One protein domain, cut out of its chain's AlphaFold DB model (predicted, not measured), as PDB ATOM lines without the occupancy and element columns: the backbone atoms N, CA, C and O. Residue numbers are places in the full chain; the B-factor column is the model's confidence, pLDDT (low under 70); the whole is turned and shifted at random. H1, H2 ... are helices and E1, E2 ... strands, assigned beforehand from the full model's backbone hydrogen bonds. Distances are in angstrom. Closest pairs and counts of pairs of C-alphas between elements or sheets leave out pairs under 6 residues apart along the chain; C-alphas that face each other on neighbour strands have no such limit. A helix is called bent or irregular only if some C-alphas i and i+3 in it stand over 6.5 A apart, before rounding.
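What this domain is: This is residues 334 to 414 of the 425 residues of the protein "Hypothetical protein" of Cafeteria roenbergensis (UniProt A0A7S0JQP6). Two small lobes lie one after the other along an elongated domain. In the first, the helix H1 runs back alongside a pair of parallel strands, E1 and E2; in the second, the hairpin E3 and E4 stands with H3, near E3, and the short H2. The 81 printed residues hold three named helices and four named strands, in the order E1, H1, E2, H2, E3, E4, H3, with one parallel sheet of E1 and E2 and one antiparallel sheet of E3 and E4; the class is mixed, helices and strands. The whole is only just loose, close to compact, with a radius of gyration of the C-alphas of 14.2 A and spans of 45 by 28 by 19 A.

How they stand to each other: E1, residues 337 to 341, and E2, residues 371 to 375, are parallel neighbours, 14 degrees between their directions. N 338 and O 371, at 2.8 A, and N 375 and O 340, at 2.9 A, are within hydrogen-bond range. H1, residues 353 to 364, is near E2, with 5 pairs of C-alphas within 10 A. E1, H1 and E2 form a strand-helix-strand unit, two parallel neighbour strands with a helix between them in the chain, and its crossover is right-handed. H2, residues 384 to 387, is close to but not clearly touching H3, residues 405 to 413; their closest C-alphas, those of Val 386 and Ala 405, are 6.7 A apart. E3, residues 392 to 394, and E4, residues 400 to 402, form an antiparallel hairpin at 141 degrees, with N 401 and O 393 within hydrogen-bond range at 2.9 A. E3 and H3 are near each other, with 5 pairs of C-alphas within 10 A. H1 and H3 are apart. In H1 every O i to N i+4 pair is within hydrogen-bond range; H3 has 2 of 5 such pairs, but 5 of 6 O i to N i+3 pairs, and H2 is too short for an O i to N i+4 pair.

Where its parts are: E1 begins at C-alpha 337, (4.821, 38.910, 118.691), and is 13.7 A long; E2 is 12.9 A long. H1 begins at C-alpha 353, (12.133, 22.002, 107.251), and is 16.1 A long. H2 spans 5.4 A, E3 7.0 A and E4 6.7 A. H3, 13.7 A long, ends at C-alpha 413, (16.489, 33.476, 101.786), and is irregular: C-alphas 406 and 409 are 7.1 A apart.

The domain as a whole: The two C-alphas farthest apart, those of Pro 334 and Ala 388, are 45.7 A apart. The printed part has no cut. The link from E1 to H1, 11 residues, is long. The mean pLDDT of the printed part is 85.3, and residues 412 to 414 are under 70.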
ATOM      1  N   PRO A 334      -4.950  42.982 120.447       77.75
ATOM      2  CA  PRO A 334      -3.600  43.114 120.986       77.75
ATOM      3  C   PRO A 334      -2.538  42.813 119.919       77.75
ATOM      4  O   PRO A 334      -2.715  41.927 119.081       77.75
ATOM      5  N   MET A 335      -1.401  43.513 120.004       79.81
ATOM      6  CA  MET A 335      -0.212  43.223 119.196       79.81
ATOM      7  C   MET A 335       0.342  41.840 119.553       79.81
ATOM      8  O   MET A 335       0.549  41.537 120.732       79.81
ATOM      9  N   ARG A 336       0.610  41.009 118.546       83.31
ATOM     10  CA  ARG A 336       1.083  39.631 118.719       83.31
ATOM     11  C   ARG A 336       2.478  39.476 118.136       83.31
ATOM     12  O   ARG A 336       2.703  39.649 116.943       83.31
ATOM     13  N   VAL A 337       3.414  39.139 119.017       88.94
ATOM     14  CA  VAL A 337       4.821  38.910 118.691       88.94
ATOM     15  C   VAL A 337       5.111  37.430 118.860       88.94
ATOM     16  O   VAL A 337       4.867  36.871 119.928       88.94
ATOM     17  N   TRP A 338       5.636  36.799 117.818       92.31
ATOM     18  CA  TRP A 338       6.195  35.454 117.890       92.31
ATOM     19  C   TRP A 338       7.714  35.548 117.986       92.31
ATOM     20  O   TRP A 338       8.327  36.460 117.430       92.31
ATOM     21  N   ALA A 339       8.331  34.607 118.692       94.12
ATOM     22  CA  ALA A 339       9.776  34.531 118.828       94.12
ATOM     23  C   ALA A 339      10.240  33.080 118.705       94.12
ATOM     24  O   ALA A 339       9.663  32.193 119.330       94.12
ATOM     25  N   ALA A 340      11.295  32.861 117.924       92.50
ATOM     26  CA  ALA A 340      11.945  31.568 117.766       92.50
ATOM     27  C   ALA A 340      13.470  31.710 117.867       92.50
ATOM     28  O   ALA A 340      14.050  32.782 117.640       92.50
ATOM     29  N   ALA A 341      14.122  30.608 118.222       95.81
ATOM     30  CA  ALA A 341      15.569  30.473 118.263       95.81
ATOM     31  C   ALA A 341      15.974  29.224 117.483       95.81
ATOM     32  O   ALA A 341      15.279  28.212 117.545       95.81
ATOM     33  N   GLY A 342      17.086  29.307 116.755       92.38
ATOM     34  CA  GLY A 342      17.658  28.148 116.078       92.38
ATOM     35  C   GLY A 342      18.273  27.129 117.055       92.38
ATOM     36  O   GLY A 342      18.385  27.418 118.251       92.38
ATOM     37  N   PRO A 343      18.753  25.972 116.561       93.94
ATOM     38  CA  PRO A 343      18.951  25.649 115.145       93.94
ATOM     39  C   PRO A 343      17.659  25.520 114.328       93.94
ATOM     40  O   PRO A 343      16.656  25.002 114.800       93.94
ATOM     41  N   TYR A 344      17.703  25.984 113.079       92.75
ATOM     42  CA  TYR A 344      16.567  25.954 112.144       92.75
ATOM     43  C   TYR A 344      16.631  24.802 111.122       92.75
ATOM     44  O   TYR A 344      15.839  24.755 110.183       92.75
ATOM     45  N   SER A 345      17.580  23.878 111.285       90.06
ATOM     46  CA  SER A 345      17.690  22.636 110.516       90.06
ATOM     47  C   SER A 345      17.835  21.448 111.467       90.06
ATOM     48  O   SER A 345      18.321  21.596 112.589       90.06
ATOM     49  N   LEU A 346      17.422  20.265 111.013       90.56
ATOM     50  CA  LEU A 346      17.615  19.012 111.744       90.56
ATOM     51  C   LEU A 346      19.091  18.600 111.698       90.56
ATOM     52  O   LEU A 346      19.773  18.899 110.730       90.56
ATOM     53  N   ALA A 347      19.590  17.839 112.675       88.12
ATOM     54  CA  ALA A 347      20.991  17.381 112.671       88.12
ATOM     55  C   ALA A 347      21.351  16.434 111.497       88.12
ATOM     56  O   ALA A 347      22.532  16.179 111.231       88.12
ATOM     57  N   SER A 348      20.342  15.886 110.811       87.62
ATOM     58  CA  SER A 348      20.453  15.001 109.647       87.62
ATOM     59  C   SER A 348      20.843  15.717 108.353       87.62
ATOM     60  O   SER A 348      21.519  15.126 107.502       87.62
ATOM     61  N   ASP A 349      20.416  16.965 108.174       86.88
ATOM     62  CA  ASP A 349      20.362  17.633 106.875       86.88
ATOM     63  C   ASP A 349      20.329  19.163 107.000       86.88
ATOM     64  O   ASP A 349      20.239  19.738 108.074       86.88
ATOM     65  N   LEU A 350      20.442  19.841 105.862       87.69
ATOM     66  CA  LEU A 350      20.402  21.299 105.777       87.69
ATOM     67  C   LEU A 350      19.212  21.746 104.915       87.69
ATOM     68  O   LEU A 350      19.334  22.683 104.123       87.69
ATOM     69  N   GLU A 351      18.076  21.044 105.007       84.94
ATOM     70  CA  GLU A 351      16.877  21.364 104.220       84.94
ATOM     71  C   GLU A 351      16.006  22.455 104.857       84.94
ATOM     72  O   GLU A 351      15.192  23.029 104.144       84.94
ATOM     73  N   TYR A 352      16.226  22.812 106.129       89.06
ATOM     74  CA  TYR A 352      15.498  23.866 106.865       89.06
ATOM     75  C   TYR A 352      13.986  23.630 107.053       89.06
ATOM     76  O   TYR A 352      13.236  24.574 107.285       89.06
ATOM     77  N   GLN A 353      13.543  22.369 107.045       89.44
ATOM     78  CA  GLN A 353      12.133  22.002 107.251       89.44
ATOM     79  C   GLN A 353      11.502  22.644 108.516       89.44
ATOM     80  O   GLN A 353      10.426  23.217 108.382       89.44
ATOM     81  N   PRO A 354      12.168  22.709 109.697       91.75
ATOM     82  CA  PRO A 354      11.604  23.391 110.872       91.75
ATOM     83  C   PRO A 354      11.381  24.904 110.696       91.75
ATOM     84  O   PRO A 354      10.526  25.483 111.363       91.75
ATOM     85  N   LEU A 355      12.150  25.564 109.822       91.31
ATOM     86  CA  LEU A 355      11.931  26.970 109.470       91.31
ATOM     87  C   LEU A 355      10.769  27.120 108.493       91.31
ATOM     88  O   LEU A 355       9.957  28.024 108.665       91.31
ATOM     89  N   ASP A 356      10.695  26.239 107.494       90.38
ATOM     90  CA  ASP A 356       9.599  26.221 106.528       90.38
ATOM     91  C   ASP A 356       8.259  26.011 107.273       90.38
ATOM     92  O   ASP A 356       7.343  26.817 107.108       90.38
ATOM     93  N   ASP A 357       8.183  25.039 108.191       91.31
ATOM     94  CA  ASP A 357       7.010  24.783 109.044       91.31
ATOM     95  C   ASP A 357       6.643  25.993 109.929       91.31
ATOM     96  O   ASP A 357       5.475  26.375 110.006       91.31
ATOM     97  N   LEU A 358       7.629  26.654 110.554       91.75
ATOM     98  CA  LEU A 358       7.409  27.861 111.368       91.75
ATOM     99  C   LEU A 358       6.844  29.030 110.543       91.75
ATOM    100  O   LEU A 358       5.979  29.765 111.021       91.75
ATOM    101  N   LEU A 359       7.339  29.227 109.318       91.56
ATOM    102  CA  LEU A 359       6.872  30.287 108.420       91.56
ATOM    103  C   LEU A 359       5.478  29.975 107.854       91.56
ATOM    104  O   LEU A 359       4.658  30.886 107.704       91.56
ATOM    105  N   ILE A 360       5.190  28.700 107.585       90.56
ATOM    106  CA  ILE A 360       3.858  28.223 107.203       90.56
ATOM    107  C   ILE A 360       2.866  28.479 108.344       90.56
ATOM    108  O   ILE A 360       1.858  29.144 108.119       90.56
ATOM    109  N   GLU A 361       3.172  28.057 109.571       90.62
ATOM    110  CA  GLU A 361       2.307  28.281 110.739       90.62
ATOM    111  C   GLU A 361       2.101  29.785 111.005       90.62
ATOM    112  O   GLU A 361       0.973  30.235 111.202       90.62
ATOM    113  N   ALA A 362       3.155  30.605 110.908       88.50
ATOM    114  CA  ALA A 362       3.038  32.059 111.060       88.50
ATOM    115  C   ALA A 362       2.118  32.696 110.007       88.50
ATOM    116  O   ALA A 362       1.335  33.584 110.336       88.50
ATOM    117  N   THR A 363       2.179  32.242 108.753       88.44
ATOM    118  CA  THR A 363       1.361  32.795 107.659       88.44
ATOM    119  C   THR A 363      -0.056  32.221 107.584       88.44
ATOM    120  O   THR A 363      -0.931  32.888 107.036       88.44
ATOM    121  N   GLN A 364      -0.294  31.021 108.123       88.44
ATOM    122  CA  GLN A 364      -1.606  30.360 108.147       88.44
ATOM    123  C   GLN A 364      -2.375  30.559 109.458       88.44
ATOM    124  O   GLN A 364      -3.588  30.343 109.485       88.44
ATOM    125  N   SER A 365      -1.704  30.965 110.540       86.56
ATOM    126  CA  SER A 365      -2.374  31.314 111.792       86.56
ATOM    127  C   SER A 365      -3.354  32.471 111.580       86.56
ATOM    128  O   SER A 365      -3.016  33.486 110.975       86.56
ATOM    129  N   GLU A 366      -4.579  32.318 112.089       83.00
ATOM    130  CA  GLU A 366      -5.626  33.335 111.986       83.00
ATOM    131  C   GLU A 366      -5.988  33.880 113.380       83.00
ATOM    132  O   GLU A 366      -6.556  33.148 114.197       83.00
ATOM    133  N   PRO A 367      -5.666  35.154 113.687       81.12
ATOM    134  CA  PRO A 367      -4.941  36.104 112.837       81.12
ATOM    135  C   PRO A 367      -3.415  35.834 112.834       81.12
ATOM    136  O   PRO A 367      -2.905  35.268 113.805       81.12
ATOM    137  N   PRO A 368      -2.644  36.324 111.845       80.75
ATOM    138  CA  PRO A 368      -1.183  36.145 111.784       80.75
ATOM    139  C   PRO A 368      -0.443  37.030 112.806       80.75
ATOM    140  O   PRO A 368      -1.030  38.009 113.276       80.75
ATOM    141  N   PRO A 369       0.818  36.741 113.188       86.94
ATOM    142  CA  PRO A 369       1.594  37.596 114.086       86.94
ATOM    143  C   PRO A 369       1.967  38.933 113.430       86.94
ATOM    144  O   PRO A 369       2.336  38.990 112.260       86.94
ATOM    145  N   ASP A 370       1.938  40.005 114.220       83.25
ATOM    146  CA  ASP A 370       2.354  41.348 113.802       83.25
ATOM    147  C   ASP A 370       3.885  41.460 113.657       83.25
ATOM    148  O   ASP A 370       4.391  42.260 112.871       83.25
ATOM    149  N   VAL A 371       4.635  40.667 114.436       87.81
ATOM    150  CA  VAL A 371       6.106  40.615 114.428       87.81
ATOM    151  C   VAL A 371       6.576  39.179 114.662       87.81
ATOM    152  O   VAL A 371       6.149  38.542 115.623       87.81
ATOM    153  N   LEU A 372       7.518  38.698 113.847       89.88
ATOM    154  CA  LEU A 372       8.241  37.441 114.063       89.88
ATOM    155  C   LEU A 372       9.724  37.735 114.340       89.88
ATOM    156  O   LEU A 372      10.434  38.265 113.488       89.88
ATOM    157  N   VAL A 373      10.195  37.392 115.539       92.75
ATOM    158  CA  VAL A 373      11.589  37.561 115.968       92.75
ATOM    159  C   VAL A 373      12.327  36.235 115.816       92.75
ATOM    160  O   VAL A 373      12.124  35.312 116.602       92.75
ATOM    161  N   LEU A 374      13.213  36.145 114.826       91.81
ATOM    162  CA  LEU A 374      14.074  34.980 114.625       91.81
ATOM    163  C   LEU A 374      15.469  35.251 115.191       91.81
ATOM    164  O   LEU A 374      16.148  36.198 114.787       91.81
ATOM    165  N   SER A 375      15.908  34.409 116.122       94.44
ATOM    166  CA  SER A 375      17.253  34.446 116.708       94.44
ATOM    167  C   SER A 375      18.073  33.228 116.281       94.44
ATOM    168  O   SER A 375      17.521  32.154 116.058       94.44
ATOM    169  N   GLY A 376      19.385  33.401 116.094       92.50
ATOM    170  CA  GLY A 376      20.266  32.332 115.613       92.50
ATOM    171  C   GLY A 376      20.480  31.192 116.627       92.50
ATOM    172  O   GLY A 376      20.053  31.314 117.772       92.50
ATOM    173  N   PRO A 377      21.189  30.115 116.234       92.50
ATOM    174  CA  PRO A 377      21.949  29.982 114.989       92.50
ATOM    175  C   PRO A 377      21.082  29.693 113.750       92.50
ATOM    176  O   PRO A 377      20.331  28.727 113.703       92.50
ATOM    177  N   PHE A 378      21.249  30.513 112.706       90.12
ATOM    178  CA  PHE A 378      20.700  30.242 111.369       90.12
ATOM    179  C   PHE A 378      21.539  29.223 110.599       90.12
ATOM    180  O   PHE A 378      21.003  28.390 109.881       90.12
ATOM    181  N   VAL A 379      22.857  29.265 110.777       90.38
ATOM    182  CA  VAL A 379      23.785  28.213 110.360       90.38
ATOM    183  C   VAL A 379      24.517  27.800 111.620       90.38
ATOM    184  O   VAL A 379      25.308  28.577 112.153       90.38
ATOM    185  N   ASP A 380      24.195  26.622 112.142       90.88
ATOM    186  CA  ASP A 380      24.845  26.108 113.340       90.88
ATOM    187  C   ASP A 380      26.257  25.605 112.994       90.88
ATOM    188  O   ASP A 380      26.451  24.801 112.080       90.88
ATOM    189  N   ALA A 381      27.254  26.122 113.712       90.56
ATOM    190  CA  ALA A 381      28.658  25.772 113.529       90.56
ATOM    191  C   ALA A 381      28.971  24.349 114.019       90.56
ATOM    192  O   ALA A 381      29.881  23.710 113.482       90.56
ATOM    193  N   ASP A 382      28.208  23.843 114.994       91.38
ATOM    194  CA  ASP A 382      28.355  22.487 115.527       91.38
ATOM    195  C   ASP A 382      27.575  21.435 114.718       91.38
ATOM    196  O   ASP A 382      27.798  20.232 114.891       91.38
ATOM    197  N   HIS A 383      26.744  21.867 113.759       91.00
ATOM    198  CA  HIS A 383      25.999  20.983 112.866       91.00
ATOM    199  C   HIS A 383      26.936  19.997 112.131       91.00
ATOM    200  O   HIS A 383      27.899  20.442 111.491       91.00
ATOM    201  N   PRO A 384      26.651  18.676 112.103       91.25
ATOM    202  CA  PRO A 384      27.565  17.661 111.565       91.25
ATOM    203  C   PRO A 384      28.116  17.965 110.163       91.25
ATOM    204  O   PRO A 384      29.327  17.901 109.943       91.25
ATOM    205  N   HIS A 385      27.253  18.359 109.217       88.19
ATOM    206  CA  HIS A 385      27.669  18.721 107.852       88.19
ATOM    207  C   HIS A 385      28.477  20.025 107.769       88.19
ATOM    208  O   HIS A 385      29.370  20.117 106.928       88.19
ATOM    209  N   VAL A 386      28.208  21.010 108.634       90.00
ATOM    210  CA  VAL A 386      28.934  22.293 108.669       90.00
ATOM    211  C   VAL A 386      30.330  22.070 109.239       90.00
ATOM    212  O   VAL A 386      31.322  22.366 108.570       90.00
ATOM    213  N   ARG A 387      30.418  21.424 110.406       90.94
ATOM    214  CA  ARG A 387      31.677  21.055 111.067       90.94
ATOM    215  C   ARG A 387      32.556  20.128 110.219       90.94
ATOM    216  O   ARG A 387      33.779  20.218 110.282       90.94
ATOM    217  N   ALA A 388      31.957  19.255 109.407       88.44
ATOM    218  CA  ALA A 388      32.686  18.403 108.464       88.44
ATOM    219  C   ALA A 388      33.108  19.113 107.159       88.44
ATOM    220  O   ALA A 388      33.786  18.491 106.338       88.44
ATOM    221  N   GLY A 389      32.685  20.362 106.923       85.75
ATOM    222  CA  GLY A 389      32.906  21.074 105.658       85.75
ATOM    223  C   GLY A 389      32.158  20.463 104.463       85.75
ATOM    224  O   GLY A 389      32.589  20.610 103.321       85.75
ATOM    225  N   ARG A 390      31.057  19.739 104.711       83.31
ATOM    226  CA  ARG A 390      30.271  18.979 103.719       83.31
ATOM    227  C   ARG A 390      28.878  19.577 103.512       83.31
ATOM    228  O   ARG A 390      27.884  18.860 103.450       83.31
ATOM    229  N   ILE A 391      28.812  20.897 103.395       85.19
ATOM    230  CA  ILE A 391      27.564  21.626 103.164       85.19
ATOM    231  C   ILE A 391      27.101  21.369 101.729       85.19
ATOM    232  O   ILE A 391      27.742  21.803 100.769       85.19
ATOM    233  N   ARG A 392      25.994  20.634 101.586       81.19
ATOM    234  CA  ARG A 392      25.354  20.335 100.302       81.19
ATOM    235  C   ARG A 392      23.861  20.599 100.413       81.19
ATOM    236  O   ARG A 392      23.224  20.074 101.320       81.19
ATOM    237  N   VAL A 393      23.317  21.368  99.478       80.00
ATOM    238  CA  VAL A 393      21.893  21.738  99.428       80.00
ATOM    239  C   VAL A 393      21.330  21.341  98.068       80.00
ATOM    240  O   VAL A 393      22.055  21.351  97.069       80.00
ATOM    241  N   ARG A 394      20.054  20.957  98.020       80.06
ATOM    242  CA  ARG A 394      19.347  20.714  96.758       80.06
ATOM    243  C   ARG A 394      18.979  22.045  96.105       80.06
ATOM    244  O   ARG A 394      18.403  22.907  96.761       80.06
ATOM    245  N   ASN A 395      19.295  22.199  94.822       78.56
ATOM    246  CA  ASN A 395      18.786  23.308  94.017       78.56
ATOM    247  C   ASN A 395      17.342  23.045  93.544       78.56
ATOM    248  O   ASN A 395      16.783  21.970  93.765       78.56
ATOM    249  N   SER A 396      16.757  24.015  92.840       75.12
ATOM    250  CA  SER A 396      15.428  23.913  92.214       75.12
ATOM    251  C   SER A 396      15.291  22.774  91.191       75.12
ATOM    252  O   SER A 396      14.177  22.355  90.890       75.12
ATOM    253  N   GLU A 397      16.404  22.241  90.682       77.44
ATOM    254  CA  GLU A 397      16.464  21.087  89.774       77.44
ATOM    255  C   GLU A 397      16.685  19.751  90.521       77.44
ATOM    256  O   GLU A 397      16.892  18.711  89.895       77.44
ATOM    257  N   GLY A 398      16.685  19.758  91.862       75.94
ATOM    258  CA  GLY A 398      16.904  18.580  92.712       75.94
ATOM    259  C   GLY A 398      18.365  18.117  92.832       75.94
ATOM    260  O   GLY A 398      18.639  17.101  93.474       75.94
ATOM    261  N   GLN A 399      19.319  18.844  92.246       79.19
ATOM    262  CA  GLN A 399      20.747  18.517  92.258       79.19
ATOM    263  C   GLN A 399      21.445  19.060  93.512       79.19
ATOM    264  O   GLN A 399      21.164  20.166  93.967       79.19
ATOM    265  N   PHE A 400      22.411  18.309  94.052       79.81
ATOM    266  CA  PHE A 400      23.175  18.714  95.237       79.81
ATOM    267  C   PHE A 400      24.349  19.644  94.902       79.81
ATOM    268  O   PHE A 400      25.419  19.178  94.490       79.81
ATOM    269  N   VAL A 401      24.179  20.935  95.185       82.12
ATOM    270  CA  VAL A 401      25.205  21.982  95.066       82.12
ATOM    271  C   VAL A 401      25.971  22.115  96.385       82.12
ATOM    272  O   VAL A 401      25.382  22.031  97.463       82.12
ATOM    273  N   ALA A 402      27.292  22.296  96.316       82.44
ATOM    274  CA  ALA A 402      28.121  22.595  97.484       82.44
ATOM    275  C   ALA A 402      28.168  24.111  97.735       82.44
ATOM    276  O   ALA A 402      28.374  24.875  96.792       82.44
ATOM    277  N   LEU A 403      28.004  24.535  98.990       80.25
ATOM    278  CA  LEU A 403      27.981  25.948  99.397       80.25
ATOM    279  C   LEU A 403      28.965  26.203 100.546       80.25
ATOM    280  O   LEU A 403      29.310  25.284 101.289       80.25
ATOM    281  N   ALA A 404      29.401  27.451 100.727       79.88
ATOM    282  CA  ALA A 404      30.084  27.848 101.957       79.88
ATOM    283  C   ALA A 404      29.059  28.120 103.073       79.88
ATOM    284  O   ALA A 404      27.919  28.494 102.807       79.88
ATOM    285  N   ALA A 405      29.471  27.982 104.339       76.50
ATOM    286  CA  ALA A 405      28.584  28.172 105.494       76.50
ATOM    287  C   ALA A 405      27.925  29.562 105.528       76.50
ATOM    288  O   ALA A 405      26.753  29.684 105.857       76.50
ATOM    289  N   GLN A 406      28.663  30.597 105.124       77.88
ATOM    290  CA  GLN A 406      28.179  31.977 105.025       77.88
ATOM    291  C   GLN A 406      27.090  32.179 103.950       77.88
ATOM    292  O   GLN A 406      26.272  33.086 104.077       77.88
ATOM    293  N   ASP A 407      27.065  31.331 102.916       79.62
ATOM    294  CA  ASP A 407      26.140  31.433 101.783       79.62
ATOM    295  C   ASP A 407      24.898  30.543 101.982       79.62
ATOM    296  O   ASP A 407      23.883  30.748 101.324       79.62
ATOM    297  N   LEU A 408      24.952  29.574 102.907       80.12
ATOM    298  CA  LEU A 408      23.909  28.567 103.138       80.12
ATOM    299  C   LEU A 408      22.538  29.175 103.472       80.12
ATOM    300  O   LEU A 408      21.543  28.823 102.846       80.12
ATOM    301  N   PHE A 409      22.482  30.090 104.443       76.25
ATOM    302  CA  PHE A 409      21.218  30.722 104.828       76.25
ATOM    303  C   PHE A 409      20.730  31.717 103.766       76.25
ATOM    304  O   PHE A 409      19.543  31.759 103.459       76.25
ATOM    305  N   MET A 410      21.650  32.456 103.134       76.06
ATOM    306  CA  MET A 410      21.314  33.367 102.031       76.06
ATOM    307  C   MET A 410      20.711  32.616 100.838       76.06
ATOM    308  O   MET A 410      19.740  33.082 100.258       76.06
ATOM    309  N   TYR A 411      21.220  31.420 100.527       70.56
ATOM    310  CA  TYR A 411      20.694  30.549  99.472       70.56
ATOM    311  C   TYR A 411      19.235  30.120  99.704       70.56
ATOM    312  O   TYR A 411      18.500  29.899  98.746       70.56
ATOM    313  N   LYS A 412      18.811  30.014 100.970       68.62
ATOM    314  CA  LYS A 412      17.418  29.745 101.360       68.62
ATOM    315  C   LYS A 412      16.556  31.012 101.465       68.62
ATOM    316  O   LYS A 412      15.344  30.910 101.338       68.62
ATOM    317  N   GLY A 413      17.167  32.178 101.686       59.34
ATOM    318  CA  GLY A 413      16.489  33.476 101.786       59.34
ATOM    319  C   GLY A 413      16.243  34.200 100.455       59.34
ATOM    320  O   GLY A 413      15.589  35.241 100.455       59.34
ATOM    321  N   GLU A 414      16.755  33.689  99.331       52.84
ATOM    322  CA  GLU A 414      16.412  34.191  97.991       52.84
ATOM    323  C   GLU A 414      14.912  33.950  97.708       52.84
ATOM    324  O   GLU A 414      14.446  32.811  97.812       52.84
TER     325      GLU A 414